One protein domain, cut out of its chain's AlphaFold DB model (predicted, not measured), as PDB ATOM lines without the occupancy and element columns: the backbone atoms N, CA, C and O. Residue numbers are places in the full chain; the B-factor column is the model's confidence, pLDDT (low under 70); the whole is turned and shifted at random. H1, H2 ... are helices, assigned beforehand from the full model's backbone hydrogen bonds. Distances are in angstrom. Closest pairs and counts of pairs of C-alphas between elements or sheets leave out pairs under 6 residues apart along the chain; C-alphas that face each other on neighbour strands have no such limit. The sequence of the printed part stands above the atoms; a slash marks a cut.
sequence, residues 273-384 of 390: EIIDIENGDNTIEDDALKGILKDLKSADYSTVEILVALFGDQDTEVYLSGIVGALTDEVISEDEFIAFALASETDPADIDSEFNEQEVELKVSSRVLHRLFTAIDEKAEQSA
ATOM      1  N   GLU A 273     -18.955 -31.302  50.583       86.38
ATOM      2  CA  GLU A 273     -19.354 -32.537  51.274       86.38
ATOM      3  C   GLU A 273     -18.368 -33.695  51.042       86.38
ATOM      4  O   GLU A 273     -18.122 -34.479  51.950       86.38
ATOM      5  N   ILE A 274     -17.797 -33.826  49.839       89.25
ATOM      6  CA  ILE A 274     -16.785 -34.856  49.538       89.25
ATOM      7  C   ILE A 274     -15.524 -34.653  50.383       89.25
ATOM      8  O   ILE A 274     -14.962 -35.617  50.901       89.25
ATOM      9  N   ILE A 275     -15.078 -33.404  50.509       84.69
ATOM     10  CA  ILE A 275     -13.916 -33.040  51.320       84.69
ATOM     11  C   ILE A 275     -14.206 -33.321  52.795       84.69
ATOM     12  O   ILE A 275     -13.355 -33.891  53.474       84.69
ATOM     13  N   ASP A 276     -15.397 -32.985  53.282       82.75
ATOM     14  CA  ASP A 276     -15.780 -33.245  54.671       82.75
ATOM     15  C   ASP A 276     -15.829 -34.748  54.975       82.75
ATOM     16  O   ASP A 276     -15.319 -35.189  56.005       82.75
ATOM     17  N   ILE A 277     -16.383 -35.547  54.052       85.69
ATOM     18  CA  ILE A 277     -16.446 -37.011  54.162       85.69
ATOM     19  C   ILE A 277     -15.038 -37.625  54.242       85.69
ATOM     20  O   ILE A 277     -14.814 -38.490  55.086       85.69
ATOM     21  N   GLU A 278     -14.086 -37.189  53.405       85.62
ATOM     22  CA  GLU A 278     -12.708 -37.716  53.445       85.62
ATOM     23  C   GLU A 278     -11.960 -37.289  54.714       85.62
ATOM     24  O   GLU A 278     -11.141 -38.051  55.227       85.62
ATOM     25  N   ASN A 279     -12.220 -36.087  55.232       79.38
ATOM     26  CA  ASN A 279     -11.443 -35.551  56.349       79.38
ATOM     27  C   ASN A 279     -11.972 -35.949  57.727       79.38
ATOM     28  O   ASN A 279     -11.164 -36.009  58.652       79.38
ATOM     29  N   GLY A 280     -13.273 -36.230  57.882       68.19
ATOM     30  CA  GLY A 280     -13.916 -36.750  59.101       68.19
ATOM     31  C   GLY A 280     -13.916 -35.817  60.331       68.19
ATOM     32  O   GLY A 280     -14.953 -35.641  60.965       68.19
ATOM     33  N   ASP A 281     -12.771 -35.209  60.654       63.06
ATOM     34  CA  ASP A 281     -12.465 -34.390  61.831       63.06
ATOM     35  C   ASP A 281     -12.160 -32.917  61.453       63.06
ATOM     36  O   ASP A 281     -11.292 -32.296  62.056       63.06
ATOM     37  N   ASN A 282     -12.841 -32.335  60.455       62.28
ATOM     38  CA  ASN A 282     -12.854 -30.896  60.080       62.28
ATOM     39  C   ASN A 282     -11.497 -30.140  59.999       62.28
ATOM     40  O   ASN A 282     -11.472 -28.918  59.859       62.28
ATOM     41  N   THR A 283     -10.365 -30.839  60.081       65.06
ATOM     42  CA  THR A 283      -9.017 -30.276  60.156       65.06
ATOM     43  C   THR A 283      -8.156 -30.990  59.134       65.06
ATOM     44  O   THR A 283      -7.879 -32.182  59.267       65.06
ATOM     45  N   ILE A 284      -7.713 -30.256  58.119       66.88
ATOM     46  CA  ILE A 284      -6.877 -30.806  57.053       66.88
ATOM     47  C   ILE A 284      -5.421 -30.469  57.362       66.88
ATOM     48  O   ILE A 284      -5.029 -29.302  57.343       66.88
ATOM     49  N   GLU A 285      -4.604 -31.486  57.647       68.81
ATOM     50  CA  GLU A 285      -3.156 -31.299  57.795       68.81
ATOM     51  C   GLU A 285      -2.503 -30.910  56.452       68.81
ATOM     52  O   GLU A 285      -2.937 -31.339  55.380       68.81
ATOM     53  N   ASP A 286      -1.411 -30.139  56.502       67.00
ATOM     54  CA  ASP A 286      -0.725 -29.595  55.315       67.00
ATOM     55  C   ASP A 286      -0.319 -30.674  54.282       67.00
ATOM     56  O   ASP A 286      -0.362 -30.433  53.071       67.00
ATOM     57  N   ASP A 287       0.062 -31.873  54.739       67.88
ATOM     58  CA  ASP A 287       0.432 -32.993  53.862       67.88
ATOM     59  C   ASP A 287      -0.798 -33.707  53.268       67.88
ATOM     60  O   ASP A 287      -0.744 -34.175  52.126       67.88
ATOM     61  N   ALA A 288      -1.922 -33.734  53.995       72.38
ATOM     62  CA  ALA A 288      -3.190 -34.289  53.518       72.38
ATOM     63  C   ALA A 288      -3.809 -33.398  52.430       72.38
ATOM     64  O   ALA A 288      -4.263 -33.901  51.399       72.38
ATOM     65  N   LEU A 289      -3.720 -32.071  52.591       76.94
ATOM     66  CA  LEU A 289      -4.224 -31.100  51.616       76.94
ATOM     67  C   LEU A 289      -3.610 -31.300  50.222       76.94
ATOM     68  O   LEU A 289      -4.305 -31.216  49.210       76.94
ATOM     69  N   LYS A 290      -2.306 -31.595  50.148       79.00
ATOM     70  CA  LYS A 290      -1.620 -31.844  48.868       79.00
ATOM     71  C   LYS A 290      -2.132 -33.103  48.174       79.00
ATOM     72  O   LYS A 290      -2.273 -33.095  46.950       79.00
ATOM     73  N   GLY A 291      -2.388 -34.166  48.938       81.19
ATOM     74  CA  GLY A 291      -2.981 -35.404  48.427       81.19
ATOM     75  C   GLY A 291      -4.373 -35.145  47.860       81.19
ATOM     76  O   GLY A 291      -4.608 -35.388  46.679       81.19
ATOM     77  N   ILE A 292      -5.231 -34.511  48.661       81.88
ATOM     78  CA  ILE A 292      -6.605 -34.152  48.287       81.88
ATOM     79  C   ILE A 292      -6.632 -33.285  47.020       81.88
ATOM     80  O   ILE A 292      -7.371 -33.583  46.085       81.88
ATOM     81  N   LEU A 293      -5.789 -32.250  46.935       83.38
ATOM     82  CA  LEU A 293      -5.689 -31.393  45.746       83.38
ATOM     83  C   LEU A 293      -5.315 -32.180  44.491       83.38
ATOM     84  O   LEU A 293      -5.849 -31.921  43.411       83.38
ATOM     85  N   LYS A 294      -4.376 -33.118  44.610       84.56
ATOM     86  CA  LYS A 294      -3.933 -33.931  43.481       84.56
ATOM     87  C   LYS A 294      -5.047 -34.865  43.012       84.56
ATOM     88  O   LYS A 294      -5.306 -34.919  41.811       84.56
ATOM     89  N   ASP A 295      -5.709 -35.539  43.941       85.06
ATOM     90  CA  ASP A 295      -6.740 -36.529  43.635       85.06
ATOM     91  C   ASP A 295      -8.012 -35.864  43.083       85.06
ATOM     92  O   ASP A 295      -8.567 -36.323  42.085       85.06
ATOM     93  N   LEU A 296      -8.404 -34.701  43.616       87.81
ATOM     94  CA  LEU A 296      -9.508 -33.899  43.077       87.81
ATOM     95  C   LEU A 296      -9.212 -33.361  41.668       87.81
ATOM     96  O   LEU A 296     -10.095 -33.379  40.811       87.81
ATOM     97  N   LYS A 297      -7.972 -32.936  41.387       85.56
ATOM     98  CA  LYS A 297      -7.559 -32.552  40.023       85.56
ATOM     99  C   LYS A 297      -7.569 -33.744  39.069       85.56
ATOM    100  O   LYS A 297      -7.894 -33.578  37.897       85.56
ATOM    101  N   SER A 298      -7.215 -34.936  39.549       85.88
ATOM    102  CA  SER A 298      -7.332 -36.181  38.781       85.88
ATOM    103  C   SER A 298      -8.787 -36.560  38.488       85.88
ATOM    104  O   SER A 298      -9.042 -37.159  37.447       85.88
ATOM    105  N   ALA A 299      -9.729 -36.143  39.337       80.88
ATOM    106  CA  ALA A 299     -11.172 -36.238  39.116       80.88
ATOM    107  C   ALA A 299     -11.763 -35.048  38.318       80.88
ATOM    108  O   ALA A 299     -12.958 -34.773  38.408       80.88
ATOM    109  N   ASP A 300     -10.934 -34.344  37.536       86.88
ATOM    110  CA  ASP A 300     -11.298 -33.227  36.649       86.88
ATOM    111  C   ASP A 300     -11.822 -31.946  37.335       86.88
ATOM    112  O   ASP A 300     -12.337 -31.051  36.657       86.88
ATOM    113  N   TYR A 301     -11.639 -31.779  38.650       86.38
ATOM    114  CA  TYR A 301     -11.916 -30.494  39.298       86.38
ATOM    115  C   TYR A 301     -10.828 -29.457  39.017       86.38
ATOM    116  O   TYR A 301      -9.624 -29.739  39.051       86.38
ATOM    117  N   SER A 302     -11.244 -28.210  38.800       87.75
ATOM    118  CA  SER A 302     -10.305 -27.097  38.725       87.75
ATOM    119  C   SER A 302      -9.802 -26.708  40.115       87.75
ATOM    120  O   SER A 302     -10.523 -26.758  41.109       87.75
ATOM    121  N   THR A 303      -8.563 -26.221  40.177       84.25
ATOM    122  CA  THR A 303      -7.968 -25.712  41.420       84.25
ATOM    123  C   THR A 303      -8.827 -24.626  42.082       84.25
ATOM    124  O   THR A 303      -8.910 -24.571  43.303       84.25
ATOM    125  N   VAL A 304      -9.501 -23.783  41.290       83.25
ATOM    126  CA  VAL A 304     -10.391 -22.736  41.816       83.25
ATOM    127  C   VAL A 304     -11.605 -23.345  42.510       83.25
ATOM    128  O   VAL A 304     -11.920 -22.931  43.618       83.25
ATOM    129  N   GLU A 305     -12.262 -24.338  41.903       84.38
ATOM    130  CA  GLU A 305     -13.412 -25.017  42.518       84.38
ATOM    131  C   GLU A 305     -13.026 -25.685  43.838       84.38
ATOM    132  O   GLU A 305     -13.743 -25.541  44.825       84.38
ATOM    133  N   ILE A 306     -11.869 -26.353  43.867       84.50
ATOM    134  CA  ILE A 306     -11.361 -27.034  45.064       84.50
ATOM    135  C   ILE A 306     -11.094 -26.034  46.187       84.50
ATOM    136  O   ILE A 306     -11.575 -26.222  47.301       84.50
ATOM    137  N   LEU A 307     -10.369 -24.949  45.902       80.44
ATOM    138  CA  LEU A 307     -10.077 -23.930  46.909       80.44
ATOM    139  C   LEU A 307     -11.354 -23.206  47.367       80.44
ATOM    140  O   LEU A 307     -11.520 -22.966  48.556       80.44
ATOM    141  N   VAL A 308     -12.303 -22.911  46.475       80.75
ATOM    142  CA  VAL A 308     -13.594 -22.334  46.890       80.75
ATOM    143  C   VAL A 308     -14.365 -23.287  47.803       80.75
ATOM    144  O   VAL A 308     -14.953 -22.821  48.770       80.75
ATOM    145  N   ALA A 309     -14.356 -24.596  47.547       80.75
ATOM    146  CA  ALA A 309     -15.005 -25.563  48.433       80.75
ATOM    147  C   ALA A 309     -14.321 -25.640  49.808       80.75
ATOM    148  O   ALA A 309     -15.001 -25.637  50.824       80.75
ATOM    149  N   LEU A 310     -12.986 -25.629  49.832       76.56
ATOM    150  CA  LEU A 310     -12.178 -25.683  51.053       76.56
ATOM    151  C   LEU A 310     -12.326 -24.450  51.956       76.56
ATOM    152  O   LEU A 310     -12.306 -24.587  53.171       76.56
ATOM    153  N   PHE A 311     -12.434 -23.254  51.370       71.69
ATOM    154  CA  PHE A 311     -12.472 -21.979  52.107       71.69
ATOM    155  C   PHE A 311     -13.868 -21.354  52.193       71.69
ATOM    156  O   PHE A 311     -14.082 -20.399  52.938       71.69
ATOM    157  N   GLY A 312     -14.808 -21.839  51.385       64.81
ATOM    158  CA  GLY A 312     -16.199 -21.401  51.396       64.81
ATOM    159  C   GLY A 312     -17.030 -22.087  52.476       64.81
ATOM    160  O   GLY A 312     -18.059 -21.532  52.870       64.81
ATOM    161  N   ASP A 313     -16.593 -23.253  52.956       62.81
ATOM    162  CA  ASP A 313     -17.217 -23.931  54.086       62.81
ATOM    163  C   ASP A 313     -16.681 -23.378  55.413       62.81
ATOM    164  O   ASP A 313     -15.475 -23.335  55.645       62.81
ATOM    165  N   GLN A 314     -17.580 -22.908  56.283       56.66
ATOM    166  CA  GLN A 314     -17.202 -22.300  57.566       56.66
ATOM    167  C   GLN A 314     -16.816 -23.335  58.622       56.66
ATOM    168  O   GLN A 314     -16.275 -22.954  59.664       56.66
ATOM    169  N   ASP A 315     -17.112 -24.609  58.367       57.03
ATOM    170  CA  ASP A 315     -16.888 -25.691  59.317       57.03
ATOM    171  C   ASP A 315     -15.534 -26.399  59.112       57.03
ATOM    172  O   ASP A 315     -15.136 -27.172  59.988       57.03
ATOM    173  N   THR A 316     -14.798 -26.091  58.033       58.53
ATOM    174  CA  THR A 316     -13.507 -26.717  57.689       58.53
ATOM    175  C   THR A 316     -12.342 -25.757  57.940       58.53
ATOM    176  O   THR A 316     -12.177 -24.740  57.267       58.53
ATOM    177  N   GLU A 317     -11.494 -26.081  58.921       60.81
ATOM    178  CA  GLU A 317     -10.295 -25.293  59.228       60.81
ATOM    179  C   GLU A 317      -9.160 -25.679  58.267       60.81
ATOM    180  O   GLU A 317      -8.438 -26.659  58.477       60.81
ATOM    181  N   VAL A 318      -8.986 -24.898  57.195       59.06
ATOM    182  CA  VAL A 318      -7.847 -25.033  56.274       59.06
ATOM    183  C   VAL A 318      -6.794 -23.985  56.600       59.06
ATOM    184  O   VAL A 318      -6.992 -22.787  56.397       59.06
ATOM    185  N   TYR A 319      -5.629 -24.430  57.068       63.19
ATOM    186  CA  TYR A 319      -4.524 -23.522  57.347       63.19
ATOM    187  C   TYR A 319      -3.928 -22.967  56.046       63.19
ATOM    188  O   TYR A 319      -3.535 -23.712  55.144       63.19
ATOM    189  N   LEU A 320      -3.765 -21.642  55.972       64.25
ATOM    190  CA  LEU A 320      -3.081 -20.971  54.857       64.25
ATOM    191  C   LEU A 320      -1.645 -21.488  54.611       64.25
ATOM    192  O   LEU A 320      -1.128 -21.374  53.493       64.25
ATOM    193  N   SER A 321      -1.006 -22.088  55.625       63.91
ATOM    194  CA  SER A 321       0.297 -22.758  55.508       63.91
ATOM    195  C   SER A 321       0.263 -23.886  54.479       63.91
ATOM    196  O   SER A 321       1.182 -23.993  53.661       63.91
ATOM    197  N   GLY A 322      -0.824 -24.660  54.447       66.25
ATOM    198  CA  GLY A 322      -1.026 -25.755  53.508       66.25
ATOM    199  C   GLY A 322      -1.084 -25.274  52.059       66.25
ATOM    200  O   GLY A 322      -0.454 -25.877  51.186       66.25
ATOM    201  N   ILE A 323      -1.743 -24.137  51.788       67.94
ATOM    202  CA  ILE A 323      -1.774 -23.551  50.436       67.94
ATOM    203  C   ILE A 323      -0.389 -23.067  50.013       67.94
ATOM    204  O   ILE A 323       0.037 -23.301  48.883       67.94
ATOM    205  N   VAL A 324       0.340 -22.398  50.910       67.69
ATOM    206  CA  VAL A 324       1.712 -21.953  50.626       67.69
ATOM    207  C   VAL A 324       2.628 -23.145  50.367       67.69
ATOM    208  O   VAL A 324       3.476 -23.074  49.472       67.69
ATOM    209  N   GLY A 325       2.429 -24.248  51.088       69.25
ATOM    210  CA  GLY A 325       3.070 -25.527  50.807       69.25
ATOM    211  C   GLY A 325       2.738 -26.037  49.404       69.25
ATOM    212  O   GLY A 325       3.647 -26.323  48.630       69.25
ATOM    213  N   ALA A 326       1.456 -26.088  49.038       71.94
ATOM    214  CA  ALA A 326       1.003 -26.539  47.720       71.94
ATOM    215  C   ALA A 326       1.495 -25.646  46.558       71.94
ATOM    216  O   ALA A 326       1.817 -26.160  45.486       71.94
ATOM    217  N   LEU A 327       1.604 -24.331  46.769       71.62
ATOM    218  CA  LEU A 327       2.199 -23.377  45.824       71.62
ATOM    219  C   LEU A 327       3.712 -23.576  45.678       71.62
ATOM    220  O   LEU A 327       4.247 -23.521  44.572       71.62
ATOM    221  N   THR A 328       4.412 -23.790  46.793       71.69
ATOM    222  CA  THR A 328       5.872 -23.986  46.800       71.69
ATOM    223  C   THR A 328       6.262 -25.308  46.142       71.69
ATOM    224  O   THR A 328       7.284 -25.367  45.460       71.69
ATOM    225  N   ASP A 329       5.425 -26.332  46.297       74.19
ATOM    226  CA  ASP A 329       5.605 -27.658  45.701       74.19
ATOM    227  C   ASP A 329       5.021 -27.773  44.277       74.19
ATOM    228  O   ASP A 329       4.973 -28.868  43.720       74.19
ATOM    229  N   GLU A 330       4.586 -26.657  43.676       77.62
ATOM    230  CA  GLU A 330       4.038 -26.578  42.310       77.62
ATOM    231  C   GLU A 330       2.789 -27.459  42.063       77.62
ATOM    232  O   GLU A 330       2.458 -27.780  40.919       77.62
ATOM    233  N   VAL A 331       2.051 -27.827  43.117       79.06
ATOM    234  CA  VAL A 331       0.744 -28.517  43.018       79.06
ATOM    235  C   VAL A 331      -0.327 -27.559  42.480       79.06
ATOM    236  O   VAL A 331      -1.208 -27.943  41.698       79.06
ATOM    237  N   ILE A 332      -0.210 -26.290  42.879       79.81
ATOM    238  CA  ILE A 332      -1.016 -25.157  42.425       79.81
ATOM    239  C   ILE A 332      -0.084 -24.145  41.756       79.81
ATOM    240  O   ILE A 332       0.971 -23.811  42.295       79.81
ATOM    241  N   SER A 333      -0.470 -23.634  40.592       83.38
ATOM    242  CA  SER A 333       0.243 -22.536  39.935       83.38
ATOM    243  C   SER A 333      -0.147 -21.167  40.504       83.38
ATOM    244  O   SER A 333      -1.250 -20.972  41.016       83.38
ATOM    245  N   GLU A 334       0.748 -20.181  40.361       78.19
ATOM    246  CA  GLU A 334       0.485 -18.796  40.787       78.19
ATOM    247  C   GLU A 334      -0.794 -18.233  40.124       78.19
ATOM    248  O   GLU A 334      -1.605 -17.591  40.787       78.19
ATOM    249  N   ASP A 335      -1.030 -18.530  38.840       80.00
ATOM    250  CA  ASP A 335      -2.225 -18.082  38.113       80.00
ATOM    251  C   ASP A 335      -3.528 -18.716  38.628       80.00
ATOM    252  O   ASP A 335      -4.550 -18.029  38.689       80.00
ATOM    253  N   GLU A 336      -3.505 -19.997  39.011       81.25
ATOM    254  CA  GLU A 336      -4.663 -20.688  39.597       81.25
ATOM    255  C   GLU A 336      -5.034 -20.102  40.964       81.25
ATOM    256  O   GLU A 336      -6.214 -19.884  41.238       81.25
ATOM    257  N   PHE A 337      -4.038 -19.786  41.796       78.38
ATOM    258  CA  PHE A 337      -4.276 -19.142  43.089       78.38
ATOM    259  C   PHE A 337      -4.828 -17.720  42.934       78.38
ATOM    260  O   PHE A 337      -5.769 -17.343  43.627       78.38
ATOM    261  N   ILE A 338      -4.296 -16.937  41.991       75.38
ATOM    262  CA  ILE A 338      -4.828 -15.599  41.693       75.38
ATOM    263  C   ILE A 338      -6.286 -15.694  41.220       75.38
ATOM    264  O   ILE A 338      -7.117 -14.882  41.621       75.38
ATOM    265  N   ALA A 339      -6.611 -16.674  40.372       78.81
ATOM    266  CA  ALA A 339      -7.983 -16.892  39.921       78.81
ATOM    267  C   ALA A 339      -8.925 -17.245  41.084       78.81
ATOM    268  O   ALA A 339     -10.046 -16.743  41.111       78.81
ATOM    269  N   PHE A 340      -8.460 -18.040  42.052       80.38
ATOM    270  CA  PHE A 340      -9.192 -18.318  43.287       80.38
ATOM    271  C   PHE A 340      -9.434 -17.047  44.109       80.38
ATOM    272  O   PHE A 340     -10.589 -16.729  44.364       80.38
ATOM    273  N   ALA A 341      -8.385 -16.286  44.438       72.75
ATOM    274  CA  ALA A 341      -8.501 -15.078  45.261       72.75
ATOM    275  C   ALA A 341      -9.465 -14.037  44.660       72.75
ATOM    276  O   ALA A 341     -10.214 -13.375  45.372       72.75
ATOM    277  N   LEU A 342      -9.477 -13.915  43.327       73.56
ATOM    278  CA  LEU A 342     -10.429 -13.058  42.619       73.56
ATOM    279  C   LEU A 342     -11.864 -13.607  42.656       73.56
ATOM    280  O   LEU A 342     -12.809 -12.823  42.671       73.56
ATOM    281  N   ALA A 343     -12.039 -14.931  42.635       74.31
ATOM    282  CA  ALA A 343     -13.348 -15.584  42.652       74.31
ATOM    283  C   ALA A 343     -13.987 -15.618  44.049       74.31
ATOM    284  O   ALA A 343     -15.210 -15.585  44.153       74.31
ATOM    285  N   SER A 344     -13.177 -15.669  45.107       68.00
ATOM    286  CA  SER A 344     -13.629 -15.688  46.499       68.00
ATOM    287  C   SER A 344     -13.910 -14.295  47.078       68.00
ATOM    288  O   SER A 344     -14.290 -14.197  48.241       68.00
ATOM    289  N   GLU A 345     -13.715 -13.225  46.291       68.44
ATOM    290  CA  GLU A 345     -13.787 -11.819  46.733       68.44
ATOM    291  C   GLU A 345     -12.958 -11.537  48.001       68.44
ATOM    292  O   GLU A 345     -13.243 -10.604  48.752       68.44
ATOM    293  N   THR A 346     -11.933 -12.351  48.263       61.78
ATOM    294  CA  THR A 346     -11.127 -12.228  49.475       61.78
ATOM    295  C   THR A 346     -10.295 -10.958  49.383       61.78
ATOM    296  O   THR A 346      -9.573 -10.764  48.403       61.78
ATOM    297  N   ASP A 347     -10.391 -10.090  50.395       60.47
ATOM    298  CA  ASP A 347      -9.569  -8.885  50.450       60.47
ATOM    299  C   ASP A 347      -8.095  -9.313  50.543       60.47
ATOM    300  O   ASP A 347      -7.724 -10.018  51.489       60.47
ATOM    301  N   PRO A 348      -7.232  -8.906  49.593       55.50
ATOM    302  CA  PRO A 348      -5.799  -9.161  49.667       55.50
ATOM    303  C   PRO A 348      -5.191  -8.795  51.027       55.50
ATOM    304  O   PRO A 348      -4.265  -9.470  51.470       55.50
ATOM    305  N   ALA A 349      -5.728  -7.781  51.718       60.84
ATOM    306  CA  ALA A 349      -5.270  -7.358  53.038       60.84
ATOM    307  C   ALA A 349      -5.582  -8.362  54.164       60.84
ATOM    308  O   ALA A 349      -4.797  -8.459  55.111       60.84
ATOM    309  N   ASP A 350      -6.686  -9.106  54.069       59.78
ATOM    310  CA  ASP A 350      -7.056 -10.129  55.058       59.78
ATOM    311  C   ASP A 350      -6.092 -11.317  54.967       59.78
ATOM    312  O   ASP A 350      -5.541 -11.769  55.972       59.78
ATOM    313  N   ILE A 351      -5.786 -11.726  53.736       58.06
ATOM    314  CA  ILE A 351      -4.801 -12.764  53.446       58.06
ATOM    315  C   ILE A 351      -3.401 -12.318  53.934       58.06
ATOM    316  O   ILE A 351      -2.674 -13.093  54.556       58.06
ATOM    317  N   ASP A 352      -3.012 -11.058  53.697       58.75
ATOM    318  CA  ASP A 352      -1.716 -10.502  54.125       58.75
ATOM    319  C   ASP A 352      -1.601 -10.435  55.665       58.75
ATOM    320  O   ASP A 352      -0.527 -10.656  56.232       58.75
ATOM    321  N   SER A 353      -2.705 -10.165  56.372       58.78
ATOM    322  CA  SER A 353      -2.756 -10.181  57.840       58.78
ATOM    323  C   SER A 353      -2.554 -11.588  58.400       58.78
ATOM    324  O   SER A 353      -1.724 -11.777  59.288       58.78
ATOM    325  N   GLU A 354      -3.258 -12.579  57.857       57.81
ATOM    326  CA  GLU A 354      -3.215 -13.966  58.329       57.81
ATOM    327  C   GLU A 354      -1.850 -14.629  58.045       57.81
ATOM    328  O   GLU A 354      -1.303 -15.345  58.889       57.81
ATOM    329  N   PHE A 355      -1.203 -14.289  56.923       56.94
ATOM    330  CA  PHE A 355       0.163 -14.738  56.624       56.94
ATOM    331  C   PHE A 355       1.246 -14.114  57.507       56.94
ATOM    332  O   PHE A 355       2.283 -14.740  57.740       56.94
ATOM    333  N   ASN A 356       1.038 -12.892  58.003       57.03
ATOM    334  CA  ASN A 356       1.985 -12.238  58.911       57.03
ATOM    335  C   ASN A 356       1.961 -12.833  60.331       57.03
ATOM    336  O   ASN A 356       2.899 -12.603  61.099       57.03
ATOM    337  N   GLU A 357       0.917 -13.589  60.685       56.41
ATOM    338  CA  GLU A 357       0.753 -14.216  62.002       56.41
ATOM    339  C   GLU A 357       1.393 -15.612  62.109       56.41
ATOM    340  O   GLU A 357       1.665 -16.073  63.220       56.41
ATOM    341  N   GLN A 358       1.711 -16.270  60.988       55.31
ATOM    342  CA  GLN A 358       2.361 -17.587  60.980       55.31
ATOM    343  C   GLN A 358       3.896 -17.469  61.102       55.31
ATOM    344  O   GLN A 358       4.527 -16.633  60.453       55.31
ATOM    345  N   GLU A 359       4.539 -18.301  61.940       54.50
ATOM    346  CA  GLU A 359       6.008 -18.335  62.088       54.50
ATOM    347  C   GLU A 359       6.666 -18.825  60.785       54.50
ATOM    348  O   GLU A 359       6.824 -20.015  60.532       54.50
ATOM    349  N   VAL A 360       7.040 -17.865  59.936       51.12
ATOM    350  CA  VAL A 360       7.598 -18.058  58.593       51.12
ATOM    351  C   VAL A 360       8.927 -18.822  58.626       51.12
ATOM    352  O   VAL A 360      10.013 -18.227  58.677       51.12
ATOM    353  N   GLU A 361       8.886 -20.143  58.475       48.59
ATOM    354  CA  GLU A 361      10.008 -20.839  57.856       48.59
ATOM    355  C   GLU A 361      10.045 -20.494  56.356       48.59
ATOM    356  O   GLU A 361       9.234 -20.935  55.553       48.59
ATOM    357  N   LEU A 362      11.065 -19.697  56.010       51.34
ATOM    358  CA  LEU A 362      11.646 -19.430  54.684       51.34
ATOM    359  C   LEU A 362      11.176 -18.177  53.915       51.34
ATOM    360  O   LEU A 362      10.045 -17.996  53.484       51.34
ATOM    361  N   LYS A 363      12.182 -17.357  53.571       52.19
ATOM    362  CA  LYS A 363      12.153 -16.196  52.654       52.19
ATOM    363  C   LYS A 363      11.561 -16.470  51.262       52.19
ATOM    364  O   LYS A 363      11.431 -15.531  50.478       52.19
ATOM    365  N   VAL A 364      11.319 -17.732  50.913       54.38
ATOM    366  CA  VAL A 364      10.734 -18.139  49.632       54.38
ATOM    367  C   VAL A 364       9.226 -17.906  49.674       54.38
ATOM    368  O   VAL A 364       8.725 -17.190  48.812       54.38
ATOM    369  N   SER A 365       8.554 -18.341  50.740       55.44
ATOM    370  CA  SER A 365       7.120 -18.149  50.972       55.44
ATOM    371  C   SER A 365       6.732 -16.670  50.987       55.44
ATOM    372  O   SER A 365       5.879 -16.246  50.220       55.44
ATOM    373  N   SER A 366       7.470 -15.827  51.721       57.94
ATOM    374  CA  SER A 366       7.246 -14.368  51.736       57.94
ATOM    375  C   SER A 366       7.404 -13.701  50.353       57.94
ATOM    376  O   SER A 366       6.695 -12.748  50.037       57.94
ATOM    377  N   ARG A 367       8.302 -14.202  49.487       62.25
ATOM    378  CA  ARG A 367       8.434 -13.695  48.105       62.25
ATOM    379  C   ARG A 367       7.349 -14.211  47.172       62.25
ATOM    380  O   ARG A 367       7.050 -13.535  46.195       62.25
ATOM    381  N   VAL A 368       6.848 -15.424  47.392       64.12
ATOM    382  CA  VAL A 368       5.706 -15.967  46.648       64.12
ATOM    383  C   VAL A 368       4.469 -15.139  46.994       64.12
ATOM    384  O   VAL A 368       3.883 -14.557  46.092       64.12
ATOM    385  N   LEU A 369       4.194 -14.931  48.283       64.25
ATOM    386  CA  LEU A 369       3.069 -14.129  48.773       64.25
ATOM    387  C   LEU A 369       3.079 -12.691  48.249       64.25
ATOM    388  O   LEU A 369       2.126 -12.265  47.609       64.25
ATOM    389  N   HIS A 370       4.191 -11.963  48.400       66.12
ATOM    390  CA  HIS A 370       4.271 -10.586  47.900       66.12
ATOM    391  C   HIS A 370       4.057 -10.500  46.377       66.12
ATOM    392  O   HIS A 370       3.470  -9.535  45.882       66.12
ATOM    393  N   ARG A 371       4.554 -11.481  45.606       69.88
ATOM    394  CA  ARG A 371       4.335 -11.521  44.150       69.88
ATOM    395  C   ARG A 371       2.873 -11.807  43.815       69.88
ATOM    396  O   ARG A 371       2.341 -11.143  42.931       69.88
ATOM    397  N   LEU A 372       2.238 -12.731  44.535       68.75
ATOM    398  CA  LEU A 372       0.825 -13.064  44.361       68.75
ATOM    399  C   LEU A 372      -0.075 -11.865  44.668       68.75
ATOM    400  O   LEU A 372      -0.903 -11.525  43.831       68.75
ATOM    401  N   PHE A 373       0.147 -11.156  45.777       68.69
ATOM    402  CA  PHE A 373      -0.641  -9.965  46.118       68.69
ATOM    403  C   PHE A 373      -0.525  -8.852  45.088       68.69
ATOM    404  O   PHE A 373      -1.535  -8.313  44.643       68.69
ATOM    405  N   THR A 374       0.698  -8.582  44.623       74.00
ATOM    406  CA  THR A 374       0.910  -7.588  43.561       74.00
ATOM    407  C   THR A 374       0.139  -7.972  42.291       74.00
ATOM    408  O   THR A 374      -0.473  -7.121  41.653       74.00
ATOM    409  N   ALA A 375       0.129  -9.258  41.931       73.50
ATOM    410  CA  ALA A 375      -0.571  -9.741  40.744       73.50
ATOM    411  C   ALA A 375      -2.106  -9.742  40.894       73.50
ATOM    412  O   ALA A 375      -2.810  -9.525  39.904       73.50
ATOM    413  N   ILE A 376      -2.630  -9.971  42.105       73.69
ATOM    414  CA  ILE A 376      -4.066  -9.871  42.409       73.69
ATOM    415  C   ILE A 376      -4.529  -8.420  42.251       73.69
ATOM    416  O   ILE A 376      -5.473  -8.177  41.494       73.69
ATOM    417  N   ASP A 377      -3.826  -7.464  42.866       75.44
ATOM    418  CA  ASP A 377      -4.137  -6.032  42.766       75.44
ATOM    419  C   ASP A 377      -4.139  -5.560  41.303       75.44
ATOM    420  O   ASP A 377      -5.099  -4.942  40.833       75.44
ATOM    421  N   GLU A 378      -3.109  -5.929  40.532       78.25
ATOM    422  CA  GLU A 378      -3.008  -5.581  39.110       78.25
ATOM    423  C   GLU A 378      -4.176  -6.145  38.276       78.25
ATOM    424  O   GLU A 378      -4.696  -5.452  37.391       78.25
ATOM    425  N   LYS A 379      -4.623  -7.385  38.530       75.38
ATOM    426  CA  LYS A 379      -5.764  -7.988  37.808       75.38
ATOM    427  C   LYS A 379      -7.116  -7.420  38.254       75.38
ATOM    428  O   LYS A 379      -8.015  -7.282  37.412       75.38
ATOM    429  N   ALA A 380      -7.269  -7.061  39.527       73.12
ATOM    430  CA  ALA A 380      -8.474  -6.416  40.043       73.12
ATOM    431  C   ALA A 380      -8.663  -5.023  39.416       73.12
ATOM    432  O   ALA A 380      -9.739  -4.713  38.891       73.12
ATOM    433  N   GLU A 381      -7.596  -4.219  39.354       78.56
ATOM    434  CA  GLU A 381      -7.607  -2.905  38.697       78.56
ATOM    435  C   GLU A 381      -7.932  -3.007  37.198       78.56
ATOM    436  O   GLU A 381      -8.743  -2.235  36.671       78.56
ATOM    437  N   GLN A 382      -7.354  -3.989  36.497       75.62
ATOM    438  CA  GLN A 382      -7.648  -4.232  35.081       75.62
ATOM    439  C   GLN A 382      -9.122  -4.589  34.855       75.62
ATOM    440  O   GLN A 382      -9.759  -4.018  33.963       75.62
ATOM    441  N   SER A 383      -9.692  -5.462  35.685       71.00
ATOM    442  CA  SER A 383     -11.101  -5.869  35.597       71.00
ATOM    443  C   SER A 383     -12.058  -4.697  35.855       71.00
ATOM    444  O   SER A 383     -13.001  -4.486  35.086       71.00
ATOM    445  N   ALA A 384     -11.765  -3.857  36.855       72.12
ATOM    446  CA  ALA A 384     -12.531  -2.643  37.141       72.12
ATOM    447  C   ALA A 384     -12.435  -1.601  36.007       72.12
ATOM    448  O   ALA A 384     -13.398  -0.886  35.710       72.12
TER     449      ALA A 384
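Overview. This is residues 273 to 384 of the 390 residues of an uncharacterized protein of Parcubacteria group bacterium Gr01-1014_20 (UniProt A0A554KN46). Picture a pile of short, crossed helices between two ends: the long helix H7 lies over one end, with H6 running opposite to it on the same end, and the short H1 lies at the other end. Between them H3 and H4 make the middle, with H2 packed on both of them on the side toward H1, and H5 between H3 and H7. The printed part has 112 residues, with seven named helices, H1 to H7 in chain order, and no named strand; the class is all helix. It is compact, with a radius of gyration of the C-alphas of 13.8 A, and spans 38 by 32 by 25 A.

Along the chain. Find C-alpha 363 at (12.153, -16.196, 52.654); from there H7, residues 363 to 384, runs 32.2 A to C-alpha 384 at (-12.531, -2.643, 37.141). Just before it look for H6, residues 348 to 357, 14.9 A long, and H5, residues 334 to 343, 14.3 A long. H4 is residues 320 to 328 and H3 residues 303 to 312. H2, residues 286 to 298, is 19.0 A long. H1, residues 273 to 279, begins at C-alpha 273, (-19.354, -32.537, 51.274).

Arrangement. Start at H7, where residues 372 to 380 alone touch H5, the closest C-alphas being those of Ile 338 and Ile 376, 5.8 A apart; the tilt is steep, 50 degrees. H6 and H7 form a helical hairpin at a shallow tilt of 14 degrees, opposite ways; they only just touch, with 3 pairs of C-alphas within 8 A, closest at Pro 348 and Phe 373, 6.3 A. Walking on, H5 touches H3 at a steep tilt of 46 degrees, the same way, with the C-alphas of Val 304 and Phe 340 closest at 4.8 A. H2 touches H3 with residues 293 to 297 alone, closest at the C-alphas of Lys 297 and Thr 303, 7.0 A. With residues 286 to 290 alone it touches H4, where the C-alphas of Asp 286 and Gly 322 are closest, 4.3 A apart. H3 and H4 are apart. H1 is close to H2 but not clearly touching, its closest C-alphas being those of Ile 275 and Ile 292, 8.0 A. Helix packing is mostly crossed. Each O i to N i+4 pair is within hydrogen-bond range in H1, H3, H4, H5 and H6; in H2 it is 7 of 9, in H7 17 of 18.

Size, cuts and confidence. The two C-alphas farthest apart are those of Gly 280 and Gln 382, 40.9 A. The printed part has no cut, and no link is long. Residues 283 to 284 pair with residues 317 to 318, parallel. The mean pLDDT of the printed part is 71.1; look for values under 70 at residues 280 to 287, 312 to 325 and 344 to 373.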